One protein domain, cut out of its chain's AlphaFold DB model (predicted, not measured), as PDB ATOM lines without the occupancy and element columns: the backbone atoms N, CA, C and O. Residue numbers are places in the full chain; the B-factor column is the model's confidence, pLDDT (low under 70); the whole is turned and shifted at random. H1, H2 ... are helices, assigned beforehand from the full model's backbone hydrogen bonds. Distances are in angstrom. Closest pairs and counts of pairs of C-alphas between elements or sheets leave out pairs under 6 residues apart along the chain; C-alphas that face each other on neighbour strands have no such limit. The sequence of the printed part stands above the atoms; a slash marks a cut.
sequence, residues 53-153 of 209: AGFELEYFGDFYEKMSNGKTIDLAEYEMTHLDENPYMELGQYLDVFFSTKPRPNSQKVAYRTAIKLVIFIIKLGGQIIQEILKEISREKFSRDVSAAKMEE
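AT A GLANCE: This is residues 53 to 153 of the 209 residues of an uncharacterized protein of Rhizophagus sp. MUCL 43196 (UniProt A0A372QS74). One very long helix, H4, makes the long axis; H1 runs beside its first part, the short H2 and H3 sit round that part, and residues 132 to 153 stick out. The 101 printed residues hold four named helices, H1 to H4 in order, and no named strand: all helix. The whole is only just extended, close to loose (radius of gyration of the C-alphas 19.5 A), spanning 71 by 29 by 18 A.

IN THESE COORDINATES: H1, residues 55 to 68, begins at (32.456, -28.357, 29.182). H2 is residues 75 to 82, H3 residues 95 to 98. H4, residues 106 to 153, runs 70.8 A to C-alpha 153 at (52.226, 11.534, 11.354).

HOW THE PARTS SIT: H1 touches H4, the hub, at residues 110 to 118 alone, opposite ways at a shallow tilt of 18 degrees; closest C-alphas Met 67 and Ala 111, 5.0 A. H2 only just touches H4, with 3 pairs of C-alphas within 8 A. H3 touches H4, closest C-alphas Phe 98 and Ile 116, 6.8 A. O i to N i+4 pairs are within hydrogen-bond range throughout H2, 7 of 10 in H1, 42 of 44 in H4; H3 is too short.

THE WHOLE: The printed part has no cut. The H2 to H3 link is long. Residues 94 to 104 and 141 to 153 are among those under pLDDT 70.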
ATOM      1  N   ALA A  53      32.793 -24.547  25.316       80.69
ATOM      2  CA  ALA A  53      32.655 -25.689  24.419       80.69
ATOM      3  C   ALA A  53      33.391 -26.901  25.013       80.69
ATOM      4  O   ALA A  53      34.451 -26.747  25.601       80.69
ATOM      5  N   GLY A  54      32.793 -28.091  24.915       80.69
ATOM      6  CA  GLY A  54      33.355 -29.296  25.533       80.69
ATOM      7  C   GLY A  54      33.112 -29.417  27.041       80.69
ATOM      8  O   GLY A  54      33.338 -30.492  27.581       80.69
ATOM      9  N   PHE A  55      32.553 -28.399  27.715       81.25
ATOM     10  CA  PHE A  55      32.456 -28.357  29.182       81.25
ATOM     11  C   PHE A  55      31.839 -29.603  29.827       81.25
ATOM     12  O   PHE A  55      32.309 -30.062  30.868       81.25
ATOM     13  N   GLU A  56      30.773 -30.140  29.231       80.38
ATOM     14  CA  GLU A  56      30.086 -31.315  29.771       80.38
ATOM     15  C   GLU A  56      30.975 -32.567  29.753       80.38
ATOM     16  O   GLU A  56      31.050 -33.269  30.760       80.38
ATOM     17  N   LEU A  57      31.702 -32.788  28.656       75.88
ATOM     18  CA  LEU A  57      32.557 -33.958  28.463       75.88
ATOM     19  C   LEU A  57      33.924 -33.799  29.135       75.88
ATOM     20  O   LEU A  57      34.414 -34.741  29.745       75.88
ATOM     21  N   GLU A  58      34.529 -32.619  29.011       78.44
ATOM     22  CA  GLU A  58      35.922 -32.366  29.395       78.44
ATOM     23  C   GLU A  58      36.078 -32.039  30.878       78.44
ATOM     24  O   GLU A  58      37.122 -32.328  31.449       78.44
ATOM     25  N   TYR A  59      35.054 -31.456  31.514       85.00
ATOM     26  CA  TYR A  59      35.158 -31.022  32.907       85.00
ATOM     27  C   TYR A  59      34.043 -31.585  33.780       85.00
ATOM     28  O   TYR A  59      34.297 -32.227  34.798       85.00
ATOM     29  N   PHE A  60      32.778 -31.368  33.410       85.44
ATOM     30  CA  PHE A  60      31.654 -31.797  34.244       85.44
ATOM     31  C   PHE A  60      31.637 -33.317  34.452       85.44
ATOM     32  O   PHE A  60      31.363 -33.767  35.568       85.44
ATOM     33  N   GLY A  61      31.972 -34.087  33.411       87.00
ATOM     34  CA  GLY A  61      32.087 -35.543  33.448       87.00
ATOM     35  C   GLY A  61      33.003 -36.046  34.564       87.00
ATOM     36  O   GLY A  61      32.580 -36.880  35.367       87.00
ATOM     37  N   ASP A  62      34.199 -35.470  34.703       89.56
ATOM     38  CA  ASP A  62      35.169 -35.857  35.734       89.56
ATOM     39  C   ASP A  62      34.626 -35.620  37.147       89.56
ATOM     40  O   ASP A  62      34.697 -36.487  38.028       89.56
ATOM     41  N   PHE A  63      34.029 -34.447  37.380       89.12
ATOM     42  CA  PHE A  63      33.407 -34.136  38.668       89.12
ATOM     43  C   PHE A  63      32.218 -35.057  38.946       89.12
ATOM     44  O   PHE A  63      32.066 -35.526  40.079       89.12
ATOM     45  N   TYR A  64      31.389 -35.343  37.938       87.88
ATOM     46  CA  TYR A  64      30.247 -36.251  38.044       87.88
ATOM     47  C   TYR A  64      30.670 -37.682  38.382       87.88
ATOM     48  O   TYR A  64      30.093 -38.296  39.286       87.88
ATOM     49  N   GLU A  65      31.707 -38.203  37.728       88.38
ATOM     50  CA  GLU A  65      32.226 -39.542  37.990       88.38
ATOM     51  C   GLU A  65      32.755 -39.651  39.426       88.38
ATOM     52  O   GLU A  65      32.421 -40.584  40.166       88.38
ATOM     53  N   LYS A  66      33.535 -38.661  39.875       86.50
ATOM     54  CA  LYS A  66      34.071 -38.642  41.243       86.50
ATOM     55  C   LYS A  66      32.951 -38.517  42.271       86.50
ATOM     56  O   LYS A  66      32.962 -39.260  43.252       86.50
ATOM     57  N   MET A  67      31.959 -37.654  42.028       85.81
ATOM     58  CA  MET A  67      30.767 -37.536  42.878       85.81
ATOM     59  C   MET A  67      30.010 -38.862  42.995       85.81
ATOM     60  O   MET A  67      29.699 -39.280  44.112       85.81
ATOM     61  N   SER A  68      29.758 -39.535  41.871       85.00
ATOM     62  CA  SER A  68      29.008 -40.798  41.814       85.00
ATOM     63  C   SER A  68      29.730 -41.937  42.536       85.00
ATOM     64  O   SER A  68      29.097 -42.774  43.174       85.00
ATOM     65  N   ASN A  69      31.062 -41.916  42.516       86.69
ATOM     66  CA  ASN A  69      31.910 -42.896  43.190       86.69
ATOM     67  C   ASN A  69      32.238 -42.539  44.651       86.69
ATOM     68  O   ASN A  69      33.075 -43.200  45.269       86.69
ATOM     69  N   GLY A  70      31.637 -41.480  45.210       81.69
ATOM     70  CA  GLY A  70      31.916 -41.036  46.579       81.69
ATOM     71  C   GLY A  70      33.361 -40.571  46.791       81.69
ATOM     72  O   GLY A  70      33.879 -40.660  47.904       81.69
ATOM     73  N   LYS A  71      34.021 -40.089  45.733       85.69
ATOM     74  CA  LYS A  71      35.394 -39.571  45.742       85.69
ATOM     75  C   LYS A  71      35.399 -38.044  45.636       85.69
ATOM     76  O   LYS A  71      34.450 -37.412  45.169       85.69
ATOM     77  N   THR A  72      36.499 -37.439  46.070       82.12
ATOM     78  CA  THR A  72      36.752 -36.003  45.904       82.12
ATOM     79  C   THR A  72      37.777 -35.759  44.810       82.12
ATOM     80  O   THR A  72      38.708 -36.544  44.664       82.12
ATOM     81  N   ILE A  73      37.639 -34.638  44.108       87.31
ATOM     82  CA  ILE A  73      38.692 -34.094  43.245       87.31
ATOM     83  C   ILE A  73      39.656 -33.270  44.092       87.31
ATOM     84  O   ILE A  73      39.205 -32.530  44.973       87.31
ATOM     85  N   ASP A  74      40.959 -33.401  43.861       91.06
ATOM     86  CA  ASP A  74      41.915 -32.390  44.305       91.06
ATOM     87  C   ASP A  74      41.773 -31.176  43.386       91.06
ATOM     88  O   ASP A  74      41.977 -31.271  42.181       91.06
ATOM     89  N   LEU A  75      41.334 -30.053  43.952       90.31
ATOM     90  CA  LEU A  75      41.017 -28.880  43.150       90.31
ATOM     91  C   LEU A  75      42.287 -28.203  42.623       90.31
ATOM     92  O   LEU A  75      42.262 -27.698  41.510       90.31
ATOM     93  N   ALA A  76      43.384 -28.210  43.385       89.38
ATOM     94  CA  ALA A  76      44.618 -27.555  42.962       89.38
ATOM     95  C   ALA A  76      45.249 -28.291  41.775       89.38
ATOM     96  O   ALA A  76      45.608 -27.667  40.782       89.38
ATOM     97  N   GLU A  77      45.323 -29.621  41.858       92.56
ATOM     98  CA  GLU A  77      45.838 -30.466  40.776       92.56
ATOM     99  C   GLU A  77      44.958 -30.371  39.519       92.56
ATOM    100  O   GLU A  77      45.456 -30.270  38.395       92.56
ATOM    101  N   TYR A  78      43.636 -30.346  39.707       92.56
ATOM    102  CA  TYR A  78      42.697 -30.237  38.596       92.56
ATOM    103  C   TYR A  78      42.765 -28.872  37.903       92.56
ATOM    104  O   TYR A  78      42.729 -28.792  36.681       92.56
ATOM    105  N   GLU A  79      42.908 -27.790  38.666       91.44
ATOM    106  CA  GLU A  79      43.097 -26.451  38.106       91.44
ATOM    107  C   GLU A  79      44.443 -26.324  37.389       91.44
ATOM    108  O   GLU A  79      44.482 -25.782  36.294       91.44
ATOM    109  N   MET A  80      45.521 -26.891  37.937       90.44
ATOM    110  CA  MET A  80      46.852 -26.867  37.314       90.44
ATOM    111  C   MET A  80      46.883 -27.536  35.930       90.44
ATOM    112  O   MET A  80      47.711 -27.195  35.093       90.44
ATOM    113  N   THR A  81      46.009 -28.517  35.701       90.94
ATOM    114  CA  THR A  81      45.955 -29.285  34.450       90.94
ATOM    115  C   THR A  81      45.029 -28.683  33.396       90.94
ATOM    116  O   THR A  81      45.199 -28.986  32.217       90.94
ATOM    117  N   HIS A  82      44.080 -27.829  33.791       89.88
ATOM    118  CA  HIS A  82      43.033 -27.321  32.894       89.88
ATOM    119  C   HIS A  82      42.948 -25.793  32.809       89.88
ATOM    120  O   HIS A  82      42.263 -25.285  31.926       89.88
ATOM    121  N   LEU A  83      43.599 -25.060  33.714       88.50
ATOM    122  CA  LEU A  83      43.632 -23.599  33.721       88.50
ATOM    123  C   LEU A  83      45.056 -23.094  33.498       88.50
ATOM    124  O   LEU A  83      46.032 -23.728  33.897       88.50
ATOM    125  N   ASP A  84      45.156 -21.910  32.903       84.94
ATOM    126  CA  ASP A  84      46.427 -21.206  32.787       84.94
ATOM    127  C   ASP A  84      46.858 -20.660  34.152       84.94
ATOM    128  O   ASP A  84      46.031 -20.246  34.974       84.94
ATOM    129  N   GLU A  85      48.171 -20.569  34.369       77.81
ATOM    130  CA  GLU A  85      48.708 -19.886  35.543       77.81
ATOM    131  C   GLU A  85      48.204 -18.440  35.605       77.81
ATOM    132  O   GLU A  85      48.394 -17.630  34.689       77.81
ATOM    133  N   ASN A  86      47.569 -18.099  36.726       70.31
ATOM    134  CA  ASN A  86      47.027 -16.772  36.952       70.31
ATOM    135  C   ASN A  86      47.387 -16.272  38.361       70.31
ATOM    136  O   ASN A  86      46.940 -16.858  39.347       70.31
ATOM    137  N   PRO A  87      48.127 -15.152  38.481       68.06
ATOM    138  CA  PRO A  87      48.570 -14.632  39.776       68.06
ATOM    139  C   PRO A  87      47.425 -14.110  40.659       68.06
ATOM    140  O   PRO A  87      47.627 -13.879  41.843       68.06
ATOM    141  N   TYR A  88      46.232 -13.905  40.096       67.12
ATOM    142  CA  TYR A  88      45.040 -13.449  40.814       67.12
ATOM    143  C   TYR A  88      44.063 -14.587  41.136       67.12
ATOM    144  O   TYR A  88      43.091 -14.360  41.855       67.12
ATOM    145  N   MET A  89      44.280 -15.789  40.589       71.25
ATOM    146  CA  MET A  89      43.448 -16.972  40.818       71.25
ATOM    147  C   MET A  89      44.331 -18.130  41.279       71.25
ATOM    148  O   MET A  89      44.654 -19.028  40.509       71.25
ATOM    149  N   GLU A  90      44.718 -18.105  42.554       77.88
ATOM    150  CA  GLU A  90      45.581 -19.136  43.131       77.88
ATOM    151  C   GLU A  90      44.927 -20.530  43.089       77.88
ATOM    152  O   GLU A  90      43.711 -20.690  43.282       77.88
ATOM    153  N   LEU A  91      45.751 -21.553  42.850       83.75
ATOM    154  CA  LEU A  91      45.318 -22.945  42.725       83.75
ATOM    155  C   LEU A  91      44.731 -23.472  44.045       83.75
ATOM    156  O   LEU A  91      45.255 -23.223  45.129       83.75
ATOM    157  N   GLY A  92      43.620 -24.204  43.967       78.62
ATOM    158  CA  GLY A  92      42.961 -24.867  45.098       78.62
ATOM    159  C   GLY A  92      42.287 -23.944  46.121       78.62
ATOM    160  O   GLY A  92      41.709 -24.438  47.093       78.62
ATOM    161  N   GLN A  93      42.337 -22.624  45.929       77.81
ATOM    162  CA  GLN A  93      41.812 -21.648  46.888       77.81
ATOM    163  C   GLN A  93      40.302 -21.374  46.767       77.81
ATOM    164  O   GLN A  93      39.603 -21.925  45.916       77.81
ATOM    165  N   TYR A  94      39.806 -20.498  47.652       67.25
ATOM    166  CA  TYR A  94      38.425 -20.002  47.774       67.25
ATOM    167  C   TYR A  94      37.399 -20.986  48.337       67.25
ATOM    168  O   TYR A  94      36.248 -20.612  48.550       67.25
ATOM    169  N   LEU A  95      37.810 -22.206  48.676       65.25
ATOM    170  CA  LEU A  95      36.948 -23.223  49.281       65.25
ATOM    171  C   LEU A  95      36.172 -22.713  50.506       65.25
ATOM    172  O   LEU A  95      34.963 -22.931  50.607       65.25
ATOM    173  N   ASP A  96      36.838 -21.978  51.392       64.88
ATOM    174  CA  ASP A  96      36.252 -21.490  52.644       64.88
ATOM    175  C   ASP A  96      35.176 -20.415  52.437       64.88
ATOM    176  O   ASP A  96      34.272 -20.284  53.261       64.88
ATOM    177  N   VAL A  97      35.217 -19.694  51.310       63.38
ATOM    178  CA  VAL A  97      34.197 -18.697  50.943       63.38
ATOM    179  C   VAL A  97      32.897 -19.381  50.506       63.38
ATOM    180  O   VAL A  97      31.805 -18.880  50.773       63.38
ATOM    181  N   PHE A  98      32.996 -20.546  49.859       63.06
ATOM    182  CA  PHE A  98      31.843 -21.272  49.318       63.06
ATOM    183  C   PHE A  98      31.315 -22.376  50.246       63.06
ATOM    184  O   PHE A  98      30.195 -22.869  50.051       63.06
ATOM    185  N   PHE A  99      32.077 -22.777  51.268       69.12
ATOM    186  CA  PHE A  99      31.614 -23.770  52.227       69.12
ATOM    187  C   PHE A  99      30.598 -23.195  53.212       69.12
ATOM    188  O   PHE A  99      30.866 -22.305  54.011       69.12
ATOM    189  N   SER A 100      29.406 -23.792  53.216       64.75
ATOM    190  CA  SER A 100      28.437 -23.546  54.276       64.75
ATOM    191  C   SER A 100      28.883 -24.214  55.577       64.75
ATOM    192  O   SER A 100      29.222 -25.397  55.594       64.75
ATOM    193  N   THR A 101      28.765 -23.491  56.693       63.34
ATOM    194  CA  THR A 101      28.944 -24.027  58.054       63.34
ATOM    195  C   THR A 101      27.816 -24.973  58.488       63.34
ATOM    196  O   THR A 101      27.878 -25.555  59.571       63.34
ATOM    197  N   LYS A 102      26.769 -25.150  57.665       66.75
ATOM    198  CA  LYS A 102      25.632 -26.015  57.995       66.75
ATOM    199  C   LYS A 102      26.056 -27.491  58.035       66.75
ATOM    200  O   LYS A 102      26.617 -27.990  57.054       66.75
ATOM    201  N   PRO A 103      25.735 -28.223  59.117       60.91
ATOM    202  CA  PRO A 103      26.043 -29.642  59.211       60.91
ATOM    203  C   PRO A 103      25.261 -30.428  58.153       60.91
ATOM    204  O   PRO A 103      24.069 -30.209  57.944       60.91
ATOM    205  N   ARG A 104      25.945 -31.359  57.482       69.81
ATOM    206  CA  ARG A 104      25.350 -32.290  56.513       69.81
ATOM    207  C   ARG A 104      25.585 -33.736  56.940       69.81
ATOM    208  O   ARG A 104      26.622 -34.002  57.554       69.81
ATOM    209  N   PRO A 105      24.689 -34.676  56.592       72.44
ATOM    210  CA  PRO A 105      24.942 -36.103  56.771       72.44
ATOM    211  C   PRO A 105      26.253 -36.515  56.093       72.44
ATOM    212  O   PRO A 105      26.551 -36.040  54.996       72.44
ATOM    213  N   ASN A 106      27.032 -37.408  56.715       70.00
ATOM    214  CA  ASN A 106      28.331 -37.843  56.176       70.00
ATOM    215  C   ASN A 106      28.226 -38.389  54.739       70.00
ATOM    216  O   ASN A 106      29.102 -38.103  53.928       70.00
ATOM    217  N   SER A 107      27.124 -39.066  54.402       69.25
ATOM    218  CA  SER A 107      26.843 -39.581  53.053       69.25
ATOM    219  C   SER A 107      26.718 -38.492  51.980       69.25
ATOM    220  O   SER A 107      26.991 -38.748  50.816       69.25
ATOM    221  N   GLN A 108      26.350 -37.264  52.355       73.88
ATOM    222  CA  GLN A 108      26.195 -36.135  51.430       73.88
ATOM    223  C   GLN A 108      27.372 -35.154  51.482       73.88
ATOM    224  O   GLN A 108      27.474 -34.274  50.626       73.88
ATOM    225  N   LYS A 109      28.265 -35.272  52.476       77.81
ATOM    226  CA  LYS A 109      29.406 -34.358  52.639       77.81
ATOM    227  C   LYS A 109      30.358 -34.419  51.451       77.81
ATOM    228  O   LYS A 109      30.790 -33.367  50.992       77.81
ATOM    229  N   VAL A 110      30.672 -35.617  50.959       80.88
ATOM    230  CA  VAL A 110      31.625 -35.792  49.852       80.88
ATOM    231  C   VAL A 110      31.062 -35.225  48.552       80.88
ATOM    232  O   VAL A 110      31.681 -34.344  47.968       80.88
ATOM    233  N   ALA A 111      29.848 -35.634  48.168       80.75
ATOM    234  CA  ALA A 111      29.179 -35.118  46.975       80.75
ATOM    235  C   ALA A 111      29.022 -33.588  47.013       80.75
ATOM    236  O   ALA A 111      29.330 -32.910  46.038       80.75
ATOM    237  N   TYR A 112      28.631 -33.019  48.161       82.12
ATOM    238  CA  TYR A 112      28.555 -31.566  48.313       82.12
ATOM    239  C   TYR A 112      29.917 -30.885  48.153       82.12
ATOM    240  O   TYR A 112      30.012 -29.872  47.468       82.12
ATOM    241  N   ARG A 113      30.976 -31.428  48.764       82.19
ATOM    242  CA  ARG A 113      32.324 -30.860  48.647       82.19
ATOM    243  C   ARG A 113      32.831 -30.893  47.212       82.19
ATOM    244  O   ARG A 113      33.386 -29.899  46.756       82.19
ATOM    245  N   THR A 114      32.610 -31.990  46.500       85.38
ATOM    246  CA  THR A 114      32.979 -32.103  45.086       85.38
ATOM    247  C   THR A 114      32.149 -31.153  44.213       85.38
ATOM    248  O   THR A 114      32.711 -30.500  43.341       85.38
ATOM    249  N   ALA A 115      30.857 -30.962  44.500       84.12
ATOM    250  CA  ALA A 115      30.026 -29.982  43.796       84.12
ATOM    251  C   ALA A 115      30.483 -28.528  44.026       84.12
ATOM    252  O   ALA A 115      30.487 -27.732  43.094       84.12
ATOM    253  N   ILE A 116      30.908 -28.168  45.244       84.31
ATOM    254  CA  ILE A 116      31.479 -26.835  45.509       84.31
ATOM    255  C   ILE A 116      32.789 -26.635  44.742       84.31
ATOM    256  O   ILE A 116      32.993 -25.574  44.159       84.31
ATOM    257  N   LYS A 117      33.645 -27.660  44.683       86.75
ATOM    258  CA  LYS A 117      34.880 -27.624  43.886       86.75
ATOM    259  C   LYS A 117      34.597 -27.403  42.397       86.75
ATOM    260  O   LYS A 117      35.255 -26.568  41.791       86.75
ATOM    261  N   LEU A 118      33.578 -28.066  41.847       87.44
ATOM    262  CA  LEU A 118      33.123 -27.837  40.471       87.44
ATOM    263  C   LEU A 118      32.704 -26.377  40.252       87.44
ATOM    264  O   LEU A 118      33.096 -25.762  39.268       87.44
ATOM    265  N   VAL A 119      31.924 -25.802  41.173       85.19
ATOM    266  CA  VAL A 119      31.489 -24.399  41.073       85.19
ATOM    267  C   VAL A 119      32.682 -23.444  41.077       85.19
ATOM    268  O   VAL A 119      32.729 -22.537  40.250       85.19
ATOM    269  N   ILE A 120      33.655 -23.654  41.970       85.06
ATOM    270  CA  ILE A 120      34.873 -22.832  42.027       85.06
ATOM    271  C   ILE A 120      35.644 -22.933  40.709       85.06
ATOM    272  O   ILE A 120      36.005 -21.903  40.142       85.06
ATOM    273  N   PHE A 121      35.822 -24.151  40.195       88.94
ATOM    274  CA  PHE A 121      36.485 -24.385  38.917       88.94
ATOM    275  C   PHE A 121      35.793 -23.637  37.764       88.94
ATOM    276  O   PHE A 121      36.452 -22.905  37.033       88.94
ATOM    277  N   ILE A 122      34.461 -23.726  37.648       87.75
ATOM    278  CA  ILE A 122      33.683 -23.018  36.611       87.75
ATOM    279  C   ILE A 122      33.876 -21.501  36.702       87.75
ATOM    280  O   ILE A 122      34.020 -20.832  35.679       87.75
ATOM    281  N   ILE A 123      33.865 -20.945  37.918       83.38
ATOM    282  CA  ILE A 123      34.063 -19.506  38.132       83.38
ATOM    283  C   ILE A 123      35.458 -19.088  37.652       83.38
ATOM    284  O   ILE A 123      35.576 -18.078  36.956       83.38
ATOM    285  N   LYS A 124      36.498 -19.867  37.974       87.38
ATOM    286  CA  LYS A 124      37.871 -19.582  37.534       87.38
ATOM    287  C   LYS A 124      38.044 -19.732  36.024       87.38
ATOM    288  O   LYS A 124      38.611 -18.837  35.400       87.38
ATOM    289  N   LEU A 125      37.475 -20.780  35.427       87.75
ATOM    290  CA  LEU A 125      37.444 -20.972  33.974       87.75
ATOM    291  C   LEU A 125      36.784 -19.771  33.275       87.75
ATOM    292  O   LEU A 125      37.348 -19.189  32.352       87.75
ATOM    293  N   GLY A 126      35.632 -19.322  33.781       83.88
ATOM    294  CA  GLY A 126      34.971 -18.107  33.298       83.88
ATOM    295  C   GLY A 126      35.839 -16.853  33.442       83.88
ATOM    296  O   GLY A 126      35.869 -16.019  32.537       83.88
ATOM    297  N   GLY A 127      36.573 -16.730  34.551       81.56
ATOM    298  CA  GLY A 127      37.538 -15.655  34.778       81.56
ATOM    299  C   GLY A 127      38.672 -15.637  33.750       81.56
ATOM    300  O   GLY A 127      38.993 -14.572  33.222       81.56
ATOM    301  N   GLN A 128      39.235 -16.800  33.412       85.69
ATOM    302  CA  GLN A 128      40.274 -16.934  32.385       85.69
ATOM    303  C   GLN A 128      39.751 -16.528  31.000       85.69
ATOM    304  O   GLN A 128      40.375 -15.703  30.328       85.69
ATOM    305  N   ILE A 129      38.561 -17.001  30.613       84.19
ATOM    306  CA  ILE A 129      37.924 -16.632  29.338       84.19
ATOM    307  C   ILE A 129      37.715 -15.109  29.254       84.19
ATOM    308  O   ILE A 129      38.024 -14.480  28.240       84.19
ATOM    309  N   ILE A 130      37.235 -14.485  30.337       80.94
ATOM    310  CA  ILE A 130      37.079 -13.023  30.408       80.94
ATOM    311  C   ILE A 130      38.438 -12.327  30.277       80.94
ATOM    312  O   ILE A 130      38.557 -11.346  29.542       80.94
ATOM    313  N   GLN A 131      39.474 -12.823  30.953       79.31
ATOM    314  CA  GLN A 131      40.813 -12.248  30.878       79.31
ATOM    315  C   GLN A 131      41.367 -12.280  29.445       79.31
ATOM    316  O   GLN A 131      41.964 -11.299  28.996       79.31
ATOM    317  N   GLU A 132      41.161 -13.369  28.706       83.06
ATOM    318  CA  GLU A 132      41.552 -13.465  27.297       83.06
ATOM    319  C   GLU A 132      40.806 -12.476  26.403       83.06
ATOM    320  O   GLU A 132      41.423 -11.830  25.550       83.06
ATOM    321  N   ILE A 133      39.496 -12.325  26.611       78.56
ATOM    322  CA  ILE A 133      38.672 -11.343  25.896       78.56
ATOM    323  C   ILE A 133      39.185  -9.923  26.173       78.56
ATOM    324  O   ILE A 133      39.369  -9.130  25.252       78.56
ATOM    325  N   LEU A 134      39.492  -9.596  27.431       75.19
ATOM    326  CA  LEU A 134      40.023  -8.280  27.802       75.19
ATOM    327  C   LEU A 134      41.418  -8.024  27.214       75.19
ATOM    328  O   LEU A 134      41.704  -6.904  26.771       75.19
ATOM    329  N   LYS A 135      42.283  -9.047  27.164       76.38
ATOM    330  CA  LYS A 135      43.587  -8.971  26.484       76.38
ATOM    331  C   LYS A 135      43.410  -8.697  24.987       76.38
ATOM    332  O   LYS A 135      44.123  -7.850  24.449       76.38
ATOM    333  N   GLU A 136      42.462  -9.361  24.326       77.19
ATOM    334  CA  GLU A 136      42.133  -9.116  22.914       77.19
ATOM    335  C   GLU A 136      41.643  -7.682  22.694       77.19
ATOM    336  O   GLU A 136      42.237  -6.960  21.897       77.19
ATOM    337  N   ILE A 137      40.645  -7.228  23.462       74.56
ATOM    338  CA  ILE A 137      40.121  -5.853  23.387       74.56
ATOM    339  C   ILE A 137      41.254  -4.830  23.531       74.56
ATOM    340  O   ILE A 137      41.308  -3.838  22.802       74.56
ATOM    341  N   SER A 138      42.173  -5.064  24.470       68.62
ATOM    342  CA  SER A 138      43.304  -4.167  24.721       68.62
ATOM    343  C   SER A 138      44.278  -4.124  23.539       68.62
ATOM    344  O   SER A 138      44.715  -3.043  23.143       68.62
ATOM    345  N   ARG A 139      44.580  -5.279  22.929       71.31
ATOM    346  CA  ARG A 139      45.427  -5.374  21.726       71.31
ATOM    347  C   ARG A 139      44.775  -4.713  20.516       71.31
ATOM    348  O   ARG A 139      45.440  -3.965  19.803       71.31
ATOM    349  N   GLU A 140      43.483  -4.947  20.302       71.94
ATOM    350  CA  GLU A 140      42.739  -4.324  19.208       71.94
ATOM    351  C   GLU A 140      42.755  -2.800  19.328       71.94
ATOM    352  O   GLU A 140      43.054  -2.117  18.349       71.94
ATOM    353  N   LYS A 141      42.507  -2.257  20.526       69.62
ATOM    354  CA  LYS A 141      42.599  -0.811  20.771       69.62
ATOM    355  C   LYS A 141      43.988  -0.268  20.454       69.62
ATOM    356  O   LYS A 141      44.096   0.652  19.652       69.62
ATOM    357  N   PHE A 142      45.034  -0.898  20.986       61.03
ATOM    358  CA  PHE A 142      46.412  -0.478  20.736       61.03
ATOM    359  C   PHE A 142      46.753  -0.465  19.236       61.03
ATOM    360  O   PHE A 142      47.357   0.481  18.741       61.03
ATOM    361  N   SER A 143      46.315  -1.477  18.480       58.59
ATOM    362  CA  SER A 143      46.544  -1.531  17.029       58.59
ATOM    363  C   SER A 143      45.818  -0.421  16.253       58.59
ATOM    364  O   SER A 143      46.386   0.149  15.318       58.59
ATOM    365  N   ARG A 144      44.586  -0.076  16.658       63.53
ATOM    366  CA  ARG A 144      43.798   1.013  16.058       63.53
ATOM    367  C   ARG A 144      44.440   2.368  16.357       63.53
ATOM    368  O   ARG A 144      44.560   3.181  15.446       63.53
ATOM    369  N   ASP A 145      44.917   2.565  17.583       60.28
ATOM    370  CA  ASP A 145      45.557   3.809  18.020       60.28
ATOM    371  C   ASP A 145      46.909   4.029  17.313       60.28
ATOM    372  O   ASP A 145      47.174   5.120  16.814       60.28
ATOM    373  N   VAL A 146      47.729   2.981  17.155       58.44
ATOM    374  CA  VAL A 146      48.991   3.052  16.384       58.44
ATOM    375  C   VAL A 146      48.737   3.333  14.899       58.44
ATOM    376  O   VAL A 146      49.498   4.064  14.267       58.44
ATOM    377  N   SER A 147      47.677   2.764  14.324       58.09
ATOM    378  CA  SER A 147      47.328   2.986  12.913       58.09
ATOM    379  C   SER A 147      46.802   4.404  12.670       58.09
ATOM    380  O   SER A 147      47.149   5.015  11.661       58.09
ATOM    381  N   ALA A 148      46.023   4.947  13.610       56.53
ATOM    382  CA  ALA A 148      45.564   6.334  13.580       56.53
ATOM    383  C   ALA A 148      46.733   7.322  13.738       56.53
ATOM    384  O   ALA A 148      46.841   8.263  12.955       56.53
ATOM    385  N   ALA A 149      47.662   7.048  14.662       55.28
ATOM    386  CA  ALA A 149      48.858   7.865  14.865       55.28
ATOM    387  C   ALA A 149      49.773   7.891  13.627       55.28
ATOM    388  O   ALA A 149      50.225   8.956  13.222       55.28
ATOM    389  N   LYS A 150      49.989   6.746  12.959       53.50
ATOM    390  CA  LYS A 150      50.778   6.680  11.712       53.50
ATOM    391  C   LYS A 150      50.116   7.393  10.529       53.50
ATOM    392  O   LYS A 150      50.817   7.881   9.645       53.50
ATOM    393  N   MET A 151      48.783   7.449  10.490       49.66
ATOM    394  CA  MET A 151      48.056   8.237   9.491       49.66
ATOM    395  C   MET A 151      48.202   9.745   9.745       49.66
ATOM    396  O   MET A 151      48.418  10.488   8.789       49.66
ATOM    397  N   GLU A 152      48.159  10.194  11.002       49.00
ATOM    398  CA  GLU A 152      48.349  11.610  11.363       49.00
ATOM    399  C   GLU A 152      49.804  12.091  11.215       49.00
ATOM    400  O   GLU A 152      50.032  13.228  10.799       49.00
ATOM    401  N   GLU A 153      50.790  11.225  11.470       45.41
ATOM    402  CA  GLU A 153      52.226  11.534  11.354       45.41
ATOM    403  C   GLU A 153      52.665  11.778   9.893       45.41
ATOM    404  O   GLU A 153      53.590  12.545   9.641       45.41
TER     405      GLU A 153